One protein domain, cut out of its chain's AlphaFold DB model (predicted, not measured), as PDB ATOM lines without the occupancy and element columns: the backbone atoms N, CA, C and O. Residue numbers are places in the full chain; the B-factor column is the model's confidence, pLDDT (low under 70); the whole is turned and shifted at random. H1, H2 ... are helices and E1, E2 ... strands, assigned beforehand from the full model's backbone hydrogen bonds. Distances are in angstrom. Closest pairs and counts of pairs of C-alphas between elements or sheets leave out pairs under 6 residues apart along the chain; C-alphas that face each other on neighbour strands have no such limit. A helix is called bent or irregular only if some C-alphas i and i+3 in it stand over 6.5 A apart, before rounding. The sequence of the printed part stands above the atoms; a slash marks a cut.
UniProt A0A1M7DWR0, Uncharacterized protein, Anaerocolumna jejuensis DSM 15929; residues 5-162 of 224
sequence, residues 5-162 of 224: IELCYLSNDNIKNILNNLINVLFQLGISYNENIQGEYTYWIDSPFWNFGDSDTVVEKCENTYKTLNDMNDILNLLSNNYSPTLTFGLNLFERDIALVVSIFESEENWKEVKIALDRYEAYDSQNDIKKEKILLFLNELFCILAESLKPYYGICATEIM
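What this domain is: This is residues 5 to 162 of the 224 residues of an uncharacterized protein of Anaerocolumna jejuensis DSM 15929 (UniProt A0A1M7DWR0). One twisted sheet of seven antiparallel strands forms a wall, with three helices, H1, H2 and H4, covering one face in two layers, helices over sheet, while the other face is largely bare. The long H4 packs on that face at E1 and E7, H1 lies over E5 and E6, H2 over E2 and E4, and the short H3 follows directly where E6 ends. The 158 printed residues hold four named helices and seven named strands, in the order E1 H1 E2 E3 H2 E4 E5 E6 H3 H4 E7; the sheet runs E3 E2 E4 E5 E6 E1 E7. The class is mixed, helices and strands; the whole is compact, with a radius of gyration of the C-alphas of 15.2 A and spans of 46 by 37 by 27 A.

Where its parts are: E1, residues 5 to 11, begins at C-alpha 5 (138.292, 125.494, 226.398). H1 is residues 15 to 28, 19.7 A long; E2 is 40 to 44, E3 55 to 59 and H2 73 to 80. E4, residues 83 to 93, measures 30.5 A, E5, 96 to 106, 32.1 A, and E6, 112 to 119, 22.5 A. H3, residues 120 to 125, is only just irregular: C-alphas 122 and 125 are 6.7 A apart. H4, residues 129 to 150, measures 31.0 A from C-alpha 129 (140.616, 122.354, 209.883). E7, residues 154 to 159, ends at C-alpha 159 (142.291, 123.564, 227.764).

How they stand to each other: E4, E5 and E6 form a meander, each strand the antiparallel neighbour of the one before; N 87 and O 102 are 2.8 A apart, N 103 and O 115 2.8 A. E1 pairs with E6, N 7 to O 116 at 2.8 A, and with E7, N 8 to O 156 at 2.8 A. E3, H2, E4 and E6, H3 H4, E7 are split strand-helix-strand units, two strands running the same way with another between them, E2 and E1; both crossovers are right-handed. H1 is on the sheet at a height of 9.6 A, along the strands. H4 touches H1 with residues 142 to 150 alone, at a steep tilt of 39 degrees, opposite ways; the closest C-alphas are those of Asn 21 and Ser 149, 6.2 A. In H1, H2, H3 and H4 every O i to N i+4 pair is within hydrogen-bond range.

The domain as a whole: The C-alphas of Asp 46 and Ile 130, the two farthest apart, are 46.7 A apart. The printed part has no cut. The links H1 to E2 and E3 to H2 are long. Residues 49 to 50, 52 to 53, 62 to 63, 108 and 160 to 162 have pLDDT under 70.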
ATOM      1  N   ILE A   5     137.501 124.304 226.732       91.00
ATOM      2  CA  ILE A   5     138.292 125.494 226.398       91.00
ATOM      3  C   ILE A   5     137.925 126.549 227.428       91.00
ATOM      4  O   ILE A   5     136.738 126.826 227.601       91.00
ATOM      5  N   GLU A   6     138.912 127.115 228.110       92.06
ATOM      6  CA  GLU A   6     138.689 128.048 229.209       92.06
ATOM      7  C   GLU A   6     139.515 129.316 229.022       92.06
ATOM      8  O   GLU A   6     140.723 129.251 228.804       92.06
ATOM      9  N   LEU A   7     138.854 130.467 229.145       93.69
ATOM     10  CA  LEU A   7     139.465 131.785 229.274       93.69
ATOM     11  C   LEU A   7     139.303 132.205 230.734       93.69
ATOM     12  O   LEU A   7     138.182 132.400 231.199       93.69
ATOM     13  N   CYS A   8     140.410 132.321 231.456       92.44
ATOM     14  CA  CYS A   8     140.441 132.647 232.876       92.44
ATOM     15  C   CYS A   8     141.165 133.974 233.096       92.44
ATOM     16  O   CYS A   8     142.252 134.185 232.560       92.44
ATOM     17  N   TYR A   9     140.602 134.840 233.930       92.69
ATOM     18  CA  TYR A   9     141.170 136.132 234.297       92.69
ATOM     19  C   TYR A   9     141.126 136.323 235.808       92.69
ATOM     20  O   TYR A   9     140.160 135.934 236.456       92.69
ATOM     21  N   LEU A  10     142.149 136.969 236.364       91.81
ATOM     22  CA  LEU A  10     142.186 137.353 237.773       91.81
ATOM     23  C   LEU A  10     141.969 138.862 237.891       91.81
ATOM     24  O   LEU A  10     142.774 139.640 237.379       91.81
ATOM     25  N   SER A  11     140.896 139.280 238.559       91.62
ATOM     26  CA  SER A  11     140.538 140.694 238.724       91.62
ATOM     27  C   SER A  11     140.247 141.037 240.183       91.62
ATOM     28  O   SER A  11     139.729 140.212 240.930       91.62
ATOM     29  N   ASN A  12     140.582 142.258 240.597       91.25
ATOM     30  CA  ASN A  12     140.205 142.824 241.896       91.25
ATOM     31  C   ASN A  12     139.036 143.819 241.790       91.25
ATOM     32  O   ASN A  12     138.659 144.423 242.796       91.25
ATOM     33  N   ASP A  13     138.452 143.988 240.600       93.69
ATOM     34  CA  ASP A  13     137.275 144.831 240.410       93.69
ATOM     35  C   ASP A  13     136.042 144.249 241.115       93.69
ATOM     36  O   ASP A  13     135.964 143.070 241.463       93.69
ATOM     37  N   ASN A  14     135.030 145.088 241.332       93.62
ATOM     38  CA  ASN A  14     133.753 144.603 241.849       93.62
ATOM     39  C   ASN A  14     132.994 143.780 240.788       93.62
ATOM     40  O   ASN A  14     133.120 144.011 239.584       93.62
ATOM     41  N   ILE A  15     132.152 142.852 241.252       94.75
ATOM     42  CA  ILE A  15     131.394 141.914 240.406       94.75
ATOM     43  C   ILE A  15     130.542 142.652 239.370       94.75
ATOM     44  O   ILE A  15     130.492 142.240 238.216       94.75
ATOM     45  N   LYS A  16     129.921 143.776 239.747       95.88
ATOM     46  CA  LYS A  16     129.098 144.580 238.836       95.88
ATOM     47  C   LYS A  16     129.890 145.082 237.628       95.88
ATOM     48  O   LYS A  16     129.417 144.972 236.500       95.88
ATOM     49  N   ASN A  17     131.084 145.626 237.853       96.62
ATOM     50  CA  ASN A  17     131.956 146.110 236.786       96.62
ATOM     51  C   ASN A  17     132.435 144.961 235.900       96.62
ATOM     52  O   ASN A  17     132.374 145.079 234.678       96.62
ATOM     53  N   ILE A  18     132.846 143.843 236.510       97.19
ATOM     54  CA  ILE A  18     133.270 142.644 235.780       97.19
ATOM     55  C   ILE A  18     132.137 142.145 234.876       97.19
ATOM     56  O   ILE A  18     132.349 141.982 233.677       97.19
ATOM     57  N   LEU A  19     130.932 141.958 235.428       97.06
ATOM     58  CA  LEU A  19     129.753 141.523 234.677       97.06
ATOM     59  C   LEU A  19     129.436 142.491 233.536       97.06
ATOM     60  O   LEU A  19     129.332 142.064 232.393       97.06
ATOM     61  N   ASN A  20     129.331 143.793 233.810       96.81
ATOM     62  CA  ASN A  20     128.988 144.774 232.779       96.81
ATOM     63  C   ASN A  20     129.998 144.789 231.629       96.81
ATOM     64  O   ASN A  20     129.596 144.790 230.468       96.81
ATOM     65  N   ASN A  21     131.296 144.779 231.938       97.00
ATOM     66  CA  ASN A  21     132.347 144.782 230.923       97.00
ATOM     67  C   ASN A  21     132.318 143.490 230.101       97.00
ATOM     68  O   ASN A  21     132.278 143.544 228.874       97.00
ATOM     69  N   LEU A  22     132.264 142.336 230.772       96.88
ATOM     70  CA  LEU A  22     132.258 141.031 230.118       96.88
ATOM     71  C   LEU A  22     131.022 140.857 229.232       96.88
ATOM     72  O   LEU A  22     131.159 140.550 228.051       96.88
ATOM     73  N   ILE A  23     129.824 141.104 229.764       96.50
ATOM     74  CA  ILE A  23     128.572 140.943 229.015       96.50
ATOM     75  C   ILE A  23     128.494 141.929 227.848       96.50
ATOM     76  O   ILE A  23     128.061 141.557 226.758       96.50
ATOM     77  N   ASN A  24     128.969 143.165 228.021       96.25
ATOM     78  CA  ASN A  24     129.038 144.115 226.917       96.25
ATOM     79  C   ASN A  24     129.951 143.619 225.787       96.25
ATOM     80  O   ASN A  24     129.577 143.738 224.622       96.25
ATOM     81  N   VAL A  25     131.111 143.037 226.110       96.44
ATOM     82  CA  VAL A  25     132.002 142.435 225.103       96.44
ATOM     83  C   VAL A  25     131.321 141.264 224.393       96.44
ATOM     84  O   VAL A  25     131.354 141.204 223.165       96.44
ATOM     85  N   LEU A  26     130.649 140.373 225.131       95.81
ATOM     86  CA  LEU A  26     129.905 139.259 224.531       95.81
ATOM     87  C   LEU A  26     128.843 139.767 223.541       95.81
ATOM     88  O   LEU A  26     128.800 139.308 222.399       95.81
ATOM     89  N   PHE A  27     128.059 140.779 223.920       94.62
ATOM     90  CA  PHE A  27     127.058 141.376 223.033       94.62
ATOM     91  C   PHE A  27     127.656 142.077 221.814       94.62
ATOM     92  O   PHE A  27     127.115 141.954 220.715       94.62
ATOM     93  N   GLN A  28     128.782 142.778 221.967       93.31
ATOM     94  CA  GLN A  28     129.497 143.392 220.840       93.31
ATOM     95  C   GLN A  28     129.976 142.351 219.821       93.31
ATOM     96  O   GLN A  28     130.004 142.636 218.625       93.31
ATOM     97  N   LEU A  29     130.286 141.140 220.286       91.94
ATOM     98  CA  LEU A  29     130.649 139.991 219.455       91.94
ATOM     99  C   LEU A  29     129.433 139.183 218.966       91.94
ATOM    100  O   LEU A  29     129.596 138.124 218.366       91.94
ATOM    101  N   GLY A  30     128.211 139.677 219.195       90.50
ATOM    102  CA  GLY A  30     126.970 139.049 218.739       90.50
ATOM    103  C   GLY A  30     126.531 137.834 219.559       90.50
ATOM    104  O   GLY A  30     125.643 137.102 219.128       90.50
ATOM    105  N   ILE A  31     127.132 137.610 220.729       92.94
ATOM    106  CA  ILE A  31     126.793 136.512 221.636       92.94
ATOM    107  C   ILE A  31     125.641 136.973 222.518       92.94
ATOM    108  O   ILE A  31     125.805 137.870 223.340       92.94
ATOM    109  N   SER A  32     124.471 136.374 222.342       90.31
ATOM    110  CA  SER A  32     123.242 136.762 223.028       90.31
ATOM    111  C   SER A  32     122.895 135.824 224.184       90.31
ATOM    112  O   SER A  32     123.336 134.673 224.263       90.31
ATOM    113  N   TYR A  33     122.079 136.333 225.105       93.06
ATOM    114  CA  TYR A  33     121.531 135.552 226.205       93.06
ATOM    115  C   TYR A  33     120.106 135.109 225.856       93.06
ATOM    116  O   TYR A  33     119.288 135.927 225.427       93.06
ATOM    117  N   ASN A  34     119.815 133.816 226.043       91.25
ATOM    118  CA  ASN A  34     118.501 133.211 225.801       91.25
ATOM    119  C   ASN A  34     117.979 133.360 224.344       91.25
ATOM    120  O   ASN A  34     116.819 133.695 224.108       91.25
ATOM    121  N   GLU A  35     118.854 133.157 223.350       88.94
ATOM    122  CA  GLU A  35     118.491 133.072 221.916       88.94
ATOM    123  C   GLU A  35     118.720 131.661 221.368       88.94
ATOM    124  O   GLU A  35     117.777 130.960 221.016       88.94
ATOM    125  N   ASN A  36     119.990 131.248 221.318       85.25
ATOM    126  CA  ASN A  36     120.433 129.998 220.696       85.25
ATOM    127  C   ASN A  36     120.273 128.791 221.631       85.25
ATOM    128  O   ASN A  36     120.052 127.667 221.197       85.25
ATOM    129  N   ILE A  37     120.379 129.034 222.936       88.69
ATOM    130  CA  ILE A  37     120.109 128.056 223.988       88.69
ATOM    131  C   ILE A  37     119.285 128.726 225.079       88.69
ATOM    132  O   ILE A  37     119.264 129.955 225.185       88.69
ATOM    133  N   GLN A  38     118.650 127.905 225.909       90.81
ATOM    134  CA  GLN A  38     117.952 128.378 227.092       90.81
ATOM    135  C   GLN A  38     118.936 129.073 228.041       90.81
ATOM    136  O   GLN A  38     119.944 128.486 228.435       90.81
ATOM    137  N   GLY A  39     118.650 130.331 228.371       90.81
ATOM    138  CA  GLY A  39     119.437 131.086 229.336       90.81
ATOM    139  C   GLY A  39     119.307 130.480 230.729       90.81
ATOM    140  O   GLY A  39     118.211 130.130 231.164       90.81
ATOM    141  N   GLU A  40     120.423 130.374 231.432       95.25
ATOM    142  CA  GLU A  40     120.465 129.941 232.824       95.25
ATOM    143  C   GLU A  40     121.438 130.837 233.582       95.25
ATOM    144  O   GLU A  40     122.502 131.182 233.060       95.25
ATOM    145  N   TYR A  41     121.095 131.202 234.813       95.62
ATOM    146  CA  TYR A  41     122.043 131.815 235.732       95.62
ATOM    147  C   TYR A  41     121.931 131.223 237.128       95.62
ATOM    148  O   TYR A  41     120.863 130.799 237.567       95.62
ATOM    149  N   THR A  42     123.058 131.207 237.830       95.75
ATOM    150  CA  THR A  42     123.171 130.745 239.214       95.75
ATOM    151  C   THR A  42     123.891 131.796 240.043       95.75
ATOM    152  O   THR A  42     124.793 132.469 239.544       95.75
ATOM    153  N   TYR A  43     123.506 131.943 241.305       93.94
ATOM    154  CA  TYR A  43     124.180 132.803 242.274       93.94
ATOM    155  C   TYR A  43     124.079 132.214 243.678       93.94
ATOM    156  O   TYR A  43     123.202 131.401 243.961       93.94
ATOM    157  N   TRP A  44     124.988 132.633 244.549       91.31
ATOM    158  CA  TRP A  44     125.099 132.171 245.926       91.31
ATOM    159  C   TRP A  44     124.650 133.275 246.878       91.31
ATOM    160  O   TRP A  44     125.104 134.415 246.766       91.31
ATOM    161  N   ILE A  45     123.741 132.944 247.792       84.94
ATOM    162  CA  ILE A  45     122.992 133.942 248.573       84.94
ATOM    163  C   ILE A  45     123.824 134.446 249.754       84.94
ATOM    164  O   ILE A  45     124.011 135.648 249.933       84.94
ATOM    165  N   ASP A  46     124.350 133.517 250.551       79.44
ATOM    166  CA  ASP A  46     124.907 133.843 251.869       79.44
ATOM    167  C   ASP A  46     126.436 133.940 251.881       79.44
ATOM    168  O   ASP A  46     127.018 134.666 252.690       79.44
ATOM    169  N   SER A  47     127.108 133.200 250.999       79.00
ATOM    170  CA  SER A  47     128.568 133.164 250.929       79.00
ATOM    171  C   SER A  47     129.060 132.632 249.581       79.00
ATOM    172  O   SER A  47     128.327 131.872 248.950       79.00
ATOM    173  N   PRO A  48     130.310 132.929 249.174       72.19
ATOM    174  CA  PRO A  48     130.926 132.335 247.987       72.19
ATOM    175  C   PRO A  48     130.897 130.802 247.977       72.19
ATOM    176  O   PRO A  48     130.862 130.166 249.035       72.19
ATOM    177  N   PHE A  49     131.009 130.219 246.780       68.62
ATOM    178  CA  PHE A  49     130.956 128.769 246.524       68.62
ATOM    179  C   PHE A  49     131.764 127.914 247.522       68.62
ATOM    180  O   PHE A  49     131.295 126.891 248.017       68.62
ATOM    181  N   TRP A  50     132.985 128.338 247.856       69.44
ATOM    182  CA  TRP A  50     133.916 127.577 248.699       69.44
ATOM    183  C   TRP A  50     133.559 127.565 250.194       69.44
ATOM    184  O   TRP A  50     134.121 126.765 250.939       69.44
ATOM    185  N   ASN A  51     132.603 128.393 250.623       75.25
ATOM    186  CA  ASN A  51     132.035 128.362 251.974       75.25
ATOM    187  C   ASN A  51     130.749 127.524 252.069       75.25
ATOM    188  O   ASN A  51     130.095 127.549 253.110       75.25
ATOM    189  N   PHE A  52     130.410 126.750 251.027       67.94
ATOM    190  CA  PHE A  52     129.230 125.875 250.995       67.94
ATOM    191  C   PHE A  52     127.910 126.613 251.288       67.94
ATOM    192  O   PHE A  52     127.057 126.091 252.004       67.94
ATOM    193  N   GLY A  53     127.751 127.831 250.760       69.94
ATOM    194  CA  GLY A  53     126.481 128.557 250.840       69.94
ATOM    195  C   GLY A  53     125.348 127.876 250.061       69.94
ATOM    196  O   GLY A  53     125.565 126.917 249.323       69.94
ATOM    197  N   ASP A  54     124.131 128.393 250.190       82.69
ATOM    198  CA  ASP A  54     123.033 127.970 249.322       82.69
ATOM    199  C   ASP A  54     123.087 128.740 247.993       82.69
ATOM    200  O   ASP A  54     123.340 129.952 247.954       82.69
ATOM    201  N   SER A  55     122.863 128.016 246.895       89.56
ATOM    202  CA  SER A  55     122.806 128.574 245.546       89.56
ATOM    203  C   SER A  55     121.397 128.504 244.982       89.56
ATOM    204  O   SER A  55     120.762 127.450 245.059       89.56
ATOM    205  N   ASP A  56     120.976 129.566 244.307       92.25
ATOM    206  CA  ASP A  56     119.761 129.577 243.501       92.25
ATOM    207  C   ASP A  56     120.117 129.537 242.017       92.25
ATOM    208  O   ASP A  56     120.953 130.308 241.541       92.25
ATOM    209  N   THR A  57     119.437 128.661 241.277       94.25
ATOM    210  CA  THR A  57     119.537 128.559 239.817       94.25
ATOM    211  C   THR A  57     118.208 128.945 239.191       94.25
ATOM    212  O   THR A  57     117.157 128.396 239.527       94.25
ATOM    213  N   VAL A  58     118.257 129.872 238.238       93.62
ATOM    214  CA  VAL A  58     117.105 130.295 237.448       93.62
ATOM    215  C   VAL A  58     117.336 129.910 235.999       93.62
ATOM    216  O   VAL A  58     118.338 130.279 235.390       93.62
ATOM    217  N   VAL A  59     116.365 129.189 235.449       92.31
ATOM    218  CA  VAL A  59     116.320 128.825 234.038       92.31
ATOM    219  C   VAL A  59     115.276 129.708 233.359       92.31
ATOM    220  O   VAL A  59     114.091 129.672 233.706       92.31
ATOM    221  N   GLU A  60     115.707 130.512 232.394       88.38
ATOM    222  CA  GLU A  60     114.834 131.406 231.643       88.38
ATOM    223  C   GLU A  60     113.885 130.616 230.741       88.38
ATOM    224  O   GLU A  60     114.185 129.528 230.251       88.38
ATOM    225  N   LYS A  61     112.714 131.184 230.465       78.88
ATOM    226  CA  LYS A  61     111.851 130.668 229.396       78.88
ATOM    227  C   LYS A  61     112.390 131.182 228.066       78.88
ATOM    228  O   LYS A  61     112.731 132.358 227.988       78.88
ATOM    229  N   CYS A  62     112.399 130.365 227.011       65.94
ATOM    230  CA  CYS A  62     112.910 130.730 225.674       65.94
ATOM    231  C   CYS A  62     112.101 131.829 224.939       65.94
ATOM    232  O   CYS A  62     112.107 131.894 223.714       65.94
ATOM    233  N   GLU A  63     111.342 132.654 225.659       69.94
ATOM    234  CA  GLU A  63     110.441 133.670 225.111       69.94
ATOM    235  C   GLU A  63     111.121 135.044 224.970       69.94
ATOM    236  O   GLU A  63     110.673 135.853 224.161       69.94
ATOM    237  N   ASN A  64     112.214 135.301 225.704       79.56
ATOM    238  CA  ASN A  64     112.896 136.600 225.735       79.56
ATOM    239  C   ASN A  64     114.372 136.475 225.352       79.56
ATOM    240  O   ASN A  64     115.154 135.905 226.105       79.56
ATOM    241  N   THR A  65     114.772 137.066 224.231       87.75
ATOM    242  CA  THR A  65     116.182 137.163 223.837       87.75
ATOM    243  C   THR A  65     116.765 138.500 224.281       87.75
ATOM    244  O   THR A  65     116.194 139.550 223.986       87.75
ATOM    245  N   TYR A  66     117.938 138.472 224.912       90.88
ATOM    246  CA  TYR A  66     118.619 139.663 225.411       90.88
ATOM    247  C   TYR A  66     119.908 139.912 224.620       90.88
ATOM    248  O   TYR A  66     120.737 139.009 224.464       90.88
ATOM    249  N   LYS A  67     120.073 141.139 224.105       90.81
ATOM    250  CA  LYS A  67     121.202 141.524 223.230       90.81
ATOM    251  C   LYS A  67     121.930 142.788 223.685       90.81
ATOM    252  O   LYS A  67     122.901 143.194 223.051       90.81
ATOM    253  N   THR A  68     121.458 143.439 224.746       93.12
ATOM    254  CA  THR A  68     122.081 144.636 225.310       93.12
ATOM    255  C   THR A  68     122.136 144.559 226.833       93.12
ATOM    256  O   THR A  68     121.343 143.858 227.464       93.12
ATOM    257  N   LEU A  69     123.057 145.315 227.443       93.12
ATOM    258  CA  LEU A  69     123.153 145.416 228.906       93.12
ATOM    259  C   LEU A  69     121.850 145.907 229.546       93.12
ATOM    260  O   LEU A  69     121.495 145.456 230.632       93.12
ATOM    261  N   ASN A  70     121.142 146.821 228.877       93.25
ATOM    262  CA  ASN A  70     119.891 147.373 229.387       93.25
ATOM    263  C   ASN A  70     118.810 146.296 229.493       93.25
ATOM    264  O   ASN A  70     118.089 146.273 230.486       93.25
ATOM    265  N   ASP A  71     118.739 145.390 228.515       90.00
ATOM    266  CA  ASP A  71     117.755 144.304 228.523       90.00
ATOM    267  C   ASP A  71     118.020 143.336 229.688       90.00
ATOM    268  O   ASP A  71     117.084 142.815 230.286       90.00
ATOM    269  N   MET A  72     119.293 143.110 230.039       92.38
ATOM    270  CA  MET A  72     119.693 142.213 231.133       92.38
ATOM    271  C   MET A  72     119.797 142.896 232.502       92.38
ATOM    272  O   MET A  72     120.206 142.247 233.464       92.38
ATOM    273  N   ASN A  73     119.469 144.183 232.623       93.50
ATOM    274  CA  ASN A  73     119.797 144.972 233.813       93.50
ATOM    275  C   ASN A  73     119.274 144.349 235.121       93.50
ATOM    276  O   ASN A  73     119.986 144.349 236.121       93.50
ATOM    277  N   ASP A  74     118.072 143.774 235.117       92.81
ATOM    278  CA  ASP A  74     117.498 143.136 236.308       92.81
ATOM    279  C   ASP A  74     118.295 141.891 236.734       92.81
ATOM    280  O   ASP A  74     118.638 141.752 237.910       92.81
ATOM    281  N   ILE A  75     118.682 141.046 235.770       94.75
ATOM    282  CA  ILE A  75     119.523 139.860 236.000       94.75
ATOM    283  C   ILE A  75     120.908 140.292 236.492       94.75
ATOM    284  O   ILE A  75     121.397 139.787 237.498       94.75
ATOM    285  N   LEU A  76     121.537 141.267 235.831       95.44
ATOM    286  CA  LEU A  76     122.874 141.738 236.202       95.44
ATOM    287  C   LEU A  76     122.892 142.376 237.591       95.44
ATOM    288  O   LEU A  76     123.831 142.145 238.351       95.44
ATOM    289  N   ASN A  77     121.856 143.138 237.957       95.69
ATOM    290  CA  ASN A  77     121.744 143.697 239.301       95.69
ATOM    291  C   ASN A  77     121.592 142.590 240.348       95.69
ATOM    292  O   ASN A  77     122.300 142.633 241.354       95.69
ATOM    293  N   LEU A  78     120.738 141.589 240.100       95.62
ATOM    294  CA  LEU A  78     120.584 140.432 240.985       95.62
ATOM    295  C   LEU A  78     121.922 139.710 241.189       95.62
ATOM    296  O   LEU A  78     122.358 139.543 242.325       95.62
ATOM    297  N   LEU A  79     122.604 139.355 240.102       96.00
ATOM    298  CA  LEU A  79     123.883 138.648 240.153       96.00
ATOM    299  C   LEU A  79     124.986 139.474 240.820       96.00
ATOM    300  O   LEU A  79     125.791 138.931 241.564       96.00
ATOM    301  N   SER A  80     125.010 140.790 240.603       94.75
ATOM    302  CA  SER A  80     126.022 141.669 241.199       94.75
ATOM    303  C   SER A  80     125.877 141.878 242.708       94.75
ATOM    304  O   SER A  80     126.836 142.305 243.350       94.75
ATOM    305  N   ASN A  81     124.690 141.607 243.256       93.12
ATOM    306  CA  ASN A  81     124.394 141.723 244.686       93.12
ATOM    307  C   ASN A  81     124.595 140.404 245.444       93.12
ATOM    308  O   ASN A  81     124.430 140.386 246.661       93.12
ATOM    309  N   ASN A  82     124.915 139.322 244.736       92.75
ATOM    310  CA  ASN A  82     125.100 137.988 245.288       92.75
ATOM    311  C   ASN A  82     126.508 137.476 244.983       92.75
ATOM    312  O   ASN A  82     127.286 138.122 244.274       92.75
ATOM    313  N   TYR A  83     126.831 136.314 245.539       90.06
ATOM    314  CA  TYR A  83     128.141 135.709 245.404       90.06
ATOM    315  C   TYR A  83     128.226 134.733 244.233       90.06
ATOM    316  O   TYR A  83     127.242 134.135 243.796       90.06
ATOM    317  N   SER A  84     129.449 134.552 243.757       91.50
ATOM    318  CA  SER A  84     129.882 133.566 242.773       91.50
ATOM    319  C   SER A  84     128.942 133.402 241.559       91.50
ATOM    320  O   SER A  84     128.504 132.280 241.270       91.50
ATOM    321  N   PRO A  85     128.552 134.493 240.864       95.62
ATOM    322  CA  PRO A  85     127.545 134.418 239.817       95.62
ATOM    323  C   PRO A  85     128.040 133.620 238.610       95.62
ATOM    324  O   PRO A  85     129.194 133.722 238.189       95.62
ATOM    325  N   THR A  86     127.127 132.864 238.010       96.44
ATOM    326  CA  THR A  86     127.340 132.105 236.776       96.44
ATOM    327  C   THR A  86     126.209 132.396 235.796       96.44
ATOM    328  O   THR A  86     125.055 132.468 236.207       96.44
ATOM    329  N   LEU A  87     126.523 132.557 234.511       96.69
ATOM    330  CA  LEU A  87     125.564 132.734 233.421       96.69
ATOM    331  C   LEU A  87     125.912 131.828 232.239       96.69
ATOM    332  O   LEU A  87     127.071 131.738 231.840       96.69
ATOM    333  N   THR A  88     124.897 131.255 231.609       95.88
ATOM    334  CA  THR A  88     125.031 130.420 230.415       95.88
ATOM    335  C   THR A  88     124.466 131.151 229.197       95.88
ATOM    336  O   THR A  88     123.270 131.428 229.110       95.88
ATOM    337  N   PHE A  89     125.349 131.475 228.253       94.44
ATOM    338  CA  PHE A  89     125.057 132.155 226.990       94.44
ATOM    339  C   PHE A  89     125.024 131.175 225.822       94.44
ATOM    340  O   PHE A  89     125.762 130.187 225.799       94.44
ATOM    341  N   GLY A  90     124.208 131.488 224.817       90.50
ATOM    342  CA  GLY A  90     124.116 130.707 223.591       90.50
ATOM    343  C   GLY A  90     124.995 131.279 222.492       90.50
ATOM    344  O   GLY A  90     124.685 132.329 221.932       90.50
ATOM    345  N   LEU A  91     126.052 130.561 222.130       91.81
ATOM    346  CA  LEU A  91     126.937 130.912 221.028       91.81
ATOM    347  C   LEU A  91     126.616 130.044 219.804       91.81
ATOM    348  O   LEU A  91     126.727 128.824 219.875       91.81
ATOM    349  N   ASN A  92     126.287 130.661 218.666       90.31
ATOM    350  CA  ASN A  92     126.178 129.936 217.400       90.31
ATOM    351  C   ASN A  92     127.550 129.870 216.705       90.31
ATOM    352  O   ASN A  92     128.057 130.880 216.214       90.31
ATOM    353  N   LEU A  93     128.150 128.680 216.642       88.69
ATOM    354  CA  LEU A  93     129.363 128.407 215.866       88.69
ATOM    355  C   LEU A  93     129.038 127.481 214.696       88.69
ATOM    356  O   LEU A  93     128.835 126.280 214.861       88.69
ATOM    357  N   PHE A  94     129.047 128.038 213.484       87.88
ATOM    358  CA  PHE A  94     128.831 127.304 212.230       87.88
ATOM    359  C   PHE A  94     127.573 126.421 212.235       87.88
ATOM    360  O   PHE A  94     127.675 125.224 211.948       87.88
ATOM    361  N   GLU A  95     126.414 127.020 212.526       83.56
ATOM    362  CA  GLU A  95     125.101 126.345 212.554       83.56
ATOM    363  C   GLU A  95     124.930 125.359 213.722       83.56
ATOM    364  O   GLU A  95     124.043 124.506 213.696       83.56
ATOM    365  N   ARG A  96     125.774 125.460 214.754       86.75
ATOM    366  CA  ARG A  96     125.597 124.742 216.017       86.75
ATOM    367  C   ARG A  96     125.518 125.715 217.174       86.75
ATOM    368  O   ARG A  96     126.390 126.568 217.316       86.75
ATOM    369  N   ASP A  97     124.516 125.514 218.013       91.56
ATOM    370  CA  ASP A  97     124.344 126.260 219.251       91.56
ATOM    371  C   ASP A  97     125.129 125.570 220.364       91.56
ATOM    372  O   ASP A  97     124.975 124.371 220.601       91.56
ATOM    373  N   ILE A  98     126.017 126.323 221.004       92.31
ATOM    374  CA  ILE A  98     126.952 125.837 222.015       92.31
ATOM    375  C   ILE A  98     126.815 126.709 223.258       92.31
ATOM    376  O   ILE A  98     126.698 127.933 223.170       92.31
ATOM    377  N   ALA A  99     126.852 126.069 224.425       93.69
ATOM    378  CA  ALA A  99     126.859 126.764 225.703       93.69
ATOM    379  C   ALA A  99     128.219 127.413 225.977       93.69
ATOM    380  O   ALA A  99     129.243 126.731 226.053       93.69
ATOM    381  N   LEU A 100     128.194 128.731 226.166       95.44
ATOM    382  CA  LEU A 100     129.286 129.533 226.698       95.44
ATOM    383  C   LEU A 100     128.948 129.886 228.143       95.44
ATOM    384  O   LEU A 100     128.019 130.649 228.403       95.44
ATOM    385  N   VAL A 101     129.687 129.317 229.089       95.88
ATOM    386  CA  VAL A 101     129.430 129.510 230.519       95.88
ATOM    387  C   VAL A 101     130.382 130.564 231.054       95.88
ATOM    388  O   VAL A 101     131.594 130.381 231.012       95.88
ATOM    389  N   VAL A 102     129.832 131.658 231.561       96.69
ATOM    390  CA  VAL A 102     130.542 132.704 232.292       96.69
ATOM    391  C   VAL A 102     130.386 132.426 233.775       96.69
ATOM    392  O   VAL A 102     129.274 132.240 234.245       96.69
ATOM    393  N   SER A 103     131.474 132.453 234.526       95.12
ATOM    394  CA  SER A 103     131.472 132.297 235.978       95.12
ATOM    395  C   SER A 103     132.435 133.292 236.604       95.12
ATOM    396  O   SER A 103     133.482 133.604 236.034       95.12
ATOM    397  N   ILE A 104     132.064 133.827 237.758       94.38
ATOM    398  CA  ILE A 104     132.927 134.663 238.584       94.38
ATOM    399  C   ILE A 104     132.991 133.976 239.937       94.38
ATOM    400  O   ILE A 104     131.950 133.747 240.532       94.38
ATOM    401  N   PHE A 105     134.183 133.655 240.422       89.81
ATOM    402  CA  PHE A 105     134.395 133.067 241.738       89.81
ATOM    403  C   PHE A 105     135.208 134.030 242.585       89.81
ATOM    404  O   PHE A 105     136.318 134.410 242.221       89.81
ATOM    405  N   GLU A 106     134.668 134.447 243.720       87.06
ATOM    406  CA  GLU A 106     135.416 135.225 244.692       87.06
ATOM    407  C   GLU A 106     136.401 134.333 245.419       87.06
ATOM    408  O   GLU A 106     136.076 133.217 245.822       87.06
ATOM    409  N   SER A 107     137.586 134.864 245.662       76.31
ATOM    410  CA  SER A 107     138.562 134.244 246.537       76.31
ATOM    411  C   SER A 107     138.787 135.065 247.797       76.31
ATOM    412  O   SER A 107     138.207 136.138 247.993       76.31
ATOM    413  N   GLU A 108     139.685 134.571 248.644       66.88
ATOM    414  CA  GLU A 108     140.262 135.355 249.728       66.88
ATOM    415  C   GLU A 108     140.872 136.669 249.186       66.88
ATOM    416  O   GLU A 108     141.251 136.774 248.016       66.88
ATOM    417  N   GLU A 109     140.919 137.696 250.038       70.06
ATOM    418  CA  GLU A 109     141.621 138.968 249.781       70.06
ATOM    419  C   GLU A 109     141.097 139.837 248.615       70.06
ATOM    420  O   GLU A 109     141.837 140.619 248.021       70.06
ATOM    421  N   ASN A 110     139.789 139.794 248.346       82.12
ATOM    422  CA  ASN A 110     139.080 140.617 247.347       82.12
ATOM    423  C   ASN A 110     139.330 140.268 245.876       82.12
ATOM    424  O   ASN A 110     138.732 140.917 245.014       82.12
ATOM    425  N   TRP A 111     140.116 139.249 245.557       88.69
ATOM    426  CA  TRP A 111     140.263 138.804 244.174       88.69
ATOM    427  C   TRP A 111     139.028 138.033 243.688       88.69
ATOM    428  O   TRP A 111     138.222 137.524 244.476       88.69
ATOM    429  N   LYS A 112     138.836 138.024 242.370       91.06
ATOM    430  CA  LYS A 112     137.837 137.221 241.671       91.06
ATOM    431  C   LYS A 112     138.470 136.541 240.466       91.06
ATOM    432  O   LYS A 112     139.112 137.198 239.642       91.06
ATOM    433  N   GLU A 113     138.244 135.241 240.356       91.69
ATOM    434  CA  GLU A 113     138.506 134.465 239.151       91.69
ATOM    435  C   GLU A 113     137.305 134.601 238.217       91.69
ATOM    436  O   GLU A 113     136.191 134.218 238.556       91.69
ATOM    437  N   VAL A 114     137.529 135.156 237.035       94.06
ATOM    438  CA  VAL A 114     136.535 135.257 235.968       94.06
ATOM    439  C   VAL A 114     136.850 134.178 234.951       94.06
ATOM    440  O   VAL A 114     137.919 134.208 234.344       94.06
ATOM    441  N   LYS A 115     135.935 133.236 234.746       93.81
ATOM    442  CA  LYS A 115     136.116 132.100 233.844       93.81
ATOM    443  C   LYS A 115     135.011 132.063 232.797       93.81
ATOM    444  O   LYS A 115     133.829 132.075 233.131       93.81
ATOM    445  N   ILE A 116     135.407 131.972 231.533       95.38
ATOM    446  CA  ILE A 116     134.528 131.683 230.398       95.38
ATOM    447  C   ILE A 116     134.899 130.312 229.847       95.38
ATOM    448  O   ILE A 116     136.056 130.092 229.493       95.38
ATOM    449  N   ALA A 117     133.930 129.405 229.754       93.94
ATOM    450  CA  ALA A 117     134.152 128.027 229.339       93.94
ATOM    451  C   ALA A 117     133.252 127.608 228.168       93.94
ATOM    452  O   ALA A 117     132.066 127.933 228.125       93.94
ATOM    453  N   LEU A 118     133.824 126.825 227.253       93.25
ATOM    454  CA  LEU A 118     133.148 126.177 226.126       93.25
ATOM    455  C   LEU A 118     133.448 124.677 226.139       93.25
ATOM    456  O   LEU A 118     134.550 124.255 226.505       93.25
ATOM    457  N   ASP A 119     132.495 123.854 225.697       91.75
ATOM    458  CA  ASP A 119     132.789 122.444 225.438       91.75
ATOM    459  C   ASP A 119     133.769 122.297 224.269       91.75
ATOM    460  O   ASP A 119     133.482 122.718 223.149       91.75
ATOM    461  N   ARG A 120     134.941 121.704 224.521       90.06
ATOM    462  CA  ARG A 120     136.000 121.618 223.510       90.06
ATOM    463  C   ARG A 120     135.604 120.720 222.348       90.06
ATOM    464  O   ARG A 120     135.947 121.023 221.204       90.06
ATOM    465  N   TYR A 121     134.911 119.618 222.616       89.50
ATOM    466  CA  TYR A 121     134.566 118.677 221.561       89.50
ATOM    467  C   TYR A 121     133.553 119.298 220.598       89.50
ATOM    468  O   TYR A 121     133.737 119.266 219.375       89.50
ATOM    469  N   GLU A 122     132.510 119.915 221.149       90.25
ATOM    470  CA  GLU A 122     131.460 120.563 220.362       90.25
ATOM    471  C   GLU A 122     131.987 121.789 219.617       90.25
ATOM    472  O   GLU A 122     131.781 121.905 218.401       90.25
ATOM    473  N   ALA A 123     132.714 122.660 220.322       89.88
ATOM    474  CA  ALA A 123     133.227 123.898 219.756       89.88
ATOM    475  C   ALA A 123     134.344 123.644 218.751       89.88
ATOM    476  O   ALA A 123     134.327 124.260 217.694       89.88
ATOM    477  N   TYR A 124     135.286 122.738 219.035       90.06
ATOM    478  CA  TYR A 124     136.553 122.654 218.306       90.06
ATOM    479  C   TYR A 124     136.852 121.273 217.715       90.06
ATOM    480  O   TYR A 124     137.001 121.155 216.497       90.06
ATOM    481  N   ASP A 125     136.948 120.212 218.526       88.81
ATOM    482  CA  ASP A 125     137.510 118.936 218.046       88.81
ATOM    483  C   ASP A 125     136.655 118.283 216.947       88.81
ATOM    484  O   ASP A 125     137.209 117.672 216.030       88.81
ATOM    485  N   SER A 126     135.327 118.456 216.998       89.06
ATOM    486  CA  SER A 126     134.381 117.919 216.006       89.06
ATOM    487  C   SER A 126     134.359 118.671 214.666       89.06
ATOM    488  O   SER A 126     133.649 118.263 213.742       89.06
ATOM    489  N   GLN A 127     135.119 119.760 214.542       90.56
ATOM    490  CA  GLN A 127     135.151 120.614 213.356       90.56
ATOM    491  C   GLN A 127     136.296 120.234 212.400       90.56
ATOM    492  O   GLN A 127     137.289 119.618 212.788       90.56
ATOM    493  N   ASN A 128     136.167 120.622 211.128       91.25
ATOM    494  CA  ASN A 128     137.252 120.504 210.148       91.25
ATOM    495  C   ASN A 128     138.309 121.607 210.334       91.25
ATOM    496  O   ASN A 128     138.060 122.590 211.029       91.25
ATOM    497  N   ASP A 129     139.461 121.467 209.678       89.38
ATOM    498  CA  ASP A 129     140.616 122.354 209.883       89.38
ATOM    499  C   ASP A 129     140.311 123.835 209.594       89.38
ATOM    500  O   ASP A 129     140.675 124.702 210.383       89.38
ATOM    501  N   ILE A 130     139.543 124.131 208.537       90.44
ATOM    502  CA  ILE A 130     139.139 125.507 208.188       90.44
ATOM    503  C   ILE A 130     138.273 126.125 209.297       90.44
ATOM    504  O   ILE A 130     138.420 127.295 209.650       90.44
ATOM    505  N   LYS A 131     137.321 125.356 209.837       91.50
ATOM    506  CA  LYS A 131     136.467 125.813 210.939       91.50
ATOM    507  C   LYS A 131     137.271 125.970 212.225       91.50
ATOM    508  O   LYS A 131     137.073 126.962 212.922       91.50
ATOM    509  N   LYS A 132     138.192 125.044 212.509       89.81
ATOM    510  CA  LYS A 132     139.109 125.122 213.654       89.81
ATOM    511  C   LYS A 132     139.907 126.417 213.626       89.81
ATOM    512  O   LYS A 132     139.864 127.142 214.610       89.81
ATOM    513  N   GLU A 133     140.536 126.761 212.507       87.94
ATOM    514  CA  GLU A 133     141.283 128.018 212.355       87.94
ATOM    515  C   GLU A 133     140.415 129.248 212.671       87.94
ATOM    516  O   GLU A 133     140.799 130.106 213.465       87.94
ATOM    517  N   LYS A 134     139.192 129.299 212.135       91.19
ATOM    518  CA  LYS A 134     138.241 130.384 212.426       91.19
ATOM    519  C   LYS A 134     137.844 130.462 213.903       91.19
ATOM    520  O   LYS A 134     137.689 131.562 214.421       91.19
ATOM    521  N   ILE A 135     137.694 129.324 214.582       91.25
ATOM    522  CA  ILE A 135     137.433 129.288 216.030       91.25
ATOM    523  C   ILE A 135     138.626 129.834 216.799       91.25
ATOM    524  O   ILE A 135     138.429 130.589 217.742       91.25
ATOM    525  N   LEU A 136     139.854 129.506 216.392       88.31
ATOM    526  CA  LEU A 136     141.048 130.044 217.043       88.31
ATOM    527  C   LEU A 136     141.133 131.561 216.908       88.31
ATOM    528  O   LEU A 136     141.426 132.243 217.887       88.31
ATOM    529  N   LEU A 137     140.831 132.090 215.721       90.25
ATOM    530  CA  LEU A 137     140.768 133.534 215.496       90.25
ATOM    531  C   LEU A 137     139.701 134.190 216.379       90.25
ATOM    532  O   LEU A 137     139.999 135.185 217.035       90.25
ATOM    533  N   PHE A 138     138.508 133.596 216.461       92.69
ATOM    534  CA  PHE A 138     137.435 134.065 217.341       92.69
ATOM    535  C   PHE A 138     137.834 134.030 218.825       92.69
ATOM    536  O   PHE A 138     137.625 135.007 219.535       92.69
ATOM    537  N   LEU A 139     138.438 132.937 219.302       92.88
ATOM    538  CA  LEU A 139     138.882 132.811 220.693       92.88
ATOM    539  C   LEU A 139     139.979 133.824 221.031       92.88
ATOM    540  O   LEU A 139     139.951 134.409 222.110       92.88
ATOM    541  N   ASN A 140     140.923 134.054 220.115       90.94
ATOM    542  CA  ASN A 140     141.967 135.062 220.282       90.94
ATOM    543  C   ASN A 140     141.375 136.480 220.330       90.94
ATOM    544  O   ASN A 140     141.739 137.272 221.198       90.94
ATOM    545  N   GLU A 141     140.441 136.797 219.430       93.44
ATOM    546  CA  GLU A 141     139.736 138.081 219.418       93.44
ATOM    547  C   GLU A 141     138.948 138.299 220.716       93.44
ATOM    548  O   GLU A 141     139.158 139.306 221.396       93.44
ATOM    549  N   LEU A 142     138.125 137.322 221.111       95.38
ATOM    550  CA  LEU A 142     137.384 137.335 222.370       95.38
ATOM    551  C   LEU A 142     138.331 137.534 223.560       95.38
ATOM    552  O   LEU A 142     138.088 138.404 224.395       95.38
ATOM    553  N   PHE A 143     139.435 136.782 223.611       95.00
ATOM    554  CA  PHE A 143     140.410 136.875 224.693       95.00
ATOM    555  C   PHE A 143     141.037 138.268 224.791       95.00
ATOM    556  O   PHE A 143     141.130 138.821 225.890       95.00
ATOM    557  N   CYS A 144     141.451 138.836 223.654       93.25
ATOM    558  CA  CYS A 144     142.075 140.154 223.588       93.25
ATOM    559  C   CYS A 144     141.109 141.259 224.027       93.25
ATOM    560  O   CYS A 144     141.467 142.072 224.876       93.25
ATOM    561  N   ILE A 145     139.888 141.279 223.483       96.00
ATOM    562  CA  ILE A 145     138.903 142.326 223.790       96.00
ATOM    563  C   ILE A 145     138.486 142.251 225.263       96.00
ATOM    564  O   ILE A 145     138.398 143.281 225.932       96.00
ATOM    565  N   LEU A 146     138.291 141.043 225.801       96.38
ATOM    566  CA  LEU A 146     138.010 140.859 227.226       96.38
ATOM    567  C   LEU A 146     139.166 141.336 228.102       96.38
ATOM    568  O   LEU A 146     138.921 142.030 229.083       96.38
ATOM    569  N   ALA A 147     140.413 141.014 227.758       94.94
ATOM    570  CA  ALA A 147     141.570 141.466 228.522       94.94
ATOM    571  C   ALA A 147     141.704 143.000 228.513       94.94
ATOM    572  O   ALA A 147     141.923 143.609 229.559       94.94
ATOM    573  N   GLU A 148     141.508 143.633 227.355       93.62
ATOM    574  CA  GLU A 148     141.538 145.095 227.200       93.62
ATOM    575  C   GLU A 148     140.376 145.789 227.938       93.62
ATOM    576  O   GLU A 148     140.544 146.892 228.466       93.62
ATOM    577  N   SER A 149     139.208 145.141 228.011       95.25
ATOM    578  CA  SER A 149     138.016 145.666 228.685       95.25
ATOM    579  C   SER A 149     138.050 145.476 230.203       95.25
ATOM    580  O   SER A 149     137.759 146.413 230.945       95.25
ATOM    581  N   LEU A 150     138.419 144.282 230.672       94.69
ATOM    582  CA  LEU A 150     138.470 143.935 232.093       94.69
ATOM    583  C   LEU A 150     139.713 144.490 232.789       94.69
ATOM    584  O   LEU A 150     139.677 144.667 234.002       94.69
ATOM    585  N   LYS A 151     140.803 144.727 232.044       94.06
ATOM    586  CA  LYS A 151     142.130 145.093 232.574       94.06
ATOM    587  C   LYS A 151     142.528 144.244 233.789       94.06
ATOM    588  O   LYS A 151     142.839 144.788 234.850       94.06
ATOM    589  N   PRO A 152     142.476 142.907 233.665       92.88
ATOM    590  CA  PRO A 152     142.712 142.027 234.796       92.88
ATOM    591  C   PRO A 152     144.169 142.133 235.255       92.88
ATOM    592  O   PRO A 152     145.043 142.590 234.523       92.88
ATOM    593  N   TYR A 153     144.479 141.644 236.450       90.44
ATOM    594  CA  TYR A 153     145.873 141.484 236.865       90.44
ATOM    595  C   TYR A 153     146.619 140.522 235.926       90.44
ATOM    596  O   TYR A 153     147.782 140.735 235.567       90.44
ATOM    597  N   TYR A 154     145.918 139.470 235.500       88.75
ATOM    598  CA  TYR A 154     146.429 138.429 234.623       88.75
ATOM    599  C   TYR A 154     145.294 137.698 233.884       88.75
ATOM    600  O   TYR A 154     144.172 137.651 234.387       88.75
ATOM    601  N   GLY A 155     145.588 137.086 232.730       91.25
ATOM    602  CA  GLY A 155     144.673 136.173 232.037       91.25
ATOM    603  C   GLY A 155     145.364 135.026 231.290       91.25
ATOM    604  O   GLY A 155     146.487 135.191 230.812       91.25
ATOM    605  N   ILE A 156     144.678 133.884 231.163       90.06
ATOM    606  CA  ILE A 156     145.081 132.689 230.392       90.06
ATOM    607  C   ILE A 156     143.912 132.186 229.558       90.06
ATOM    608  O   ILE A 156     142.795 132.123 230.054       90.06
ATOM    609  N   CYS A 157     144.187 131.720 228.345       90.25
ATOM    610  CA  CYS A 157     143.315 130.802 227.623       90.25
ATOM    611  C   CYS A 157     144.028 129.471 227.360       90.25
ATOM    612  O   CYS A 157     145.136 129.475 226.820       90.25
ATOM    613  N   ALA A 158     143.411 128.346 227.717       85.88
ATOM    614  CA  ALA A 158     143.936 127.000 227.470       85.88
ATOM    615  C   ALA A 158     142.822 125.946 227.563       85.88
ATOM    616  O   ALA A 158     141.655 126.269 227.794       85.88
ATOM    617  N   THR A 159     143.179 124.672 227.401       81.56
ATOM    618  CA  THR A 159     142.291 123.564 227.764       81.56
ATOM    619  C   THR A 159     142.525 123.133 229.205       81.56
ATOM    620  O   THR A 159     143.675 122.906 229.572       81.56
ATOM    621  N   GLU A 160     141.447 122.937 229.967       66.62
ATOM    622  CA  GLU A 160     141.479 122.349 231.320       66.62
ATOM    623  C   GLU A 160     142.387 123.107 232.314       66.62
ATOM    624  O   GLU A 160     143.262 122.535 232.967       66.62
ATOM    625  N   ILE A 161     142.166 124.414 232.448       65.81
ATOM    626  CA  ILE A 161     142.817 125.260 233.448       65.81
ATOM    627  C   ILE A 161     142.266 124.899 234.833       65.81
ATOM    628  O   ILE A 161     141.164 125.292 235.238       65.81
ATOM    629  N   MET A 162     143.075 124.174 235.602       58.09
ATOM    630  CA  MET A 162     142.810 123.939 237.019       58.09
ATOM    631  C   MET A 162     143.149 125.185 237.838       58.09
ATOM    632  O   MET A 162     144.281 125.305 238.282       58.09
TER     633      MET A 162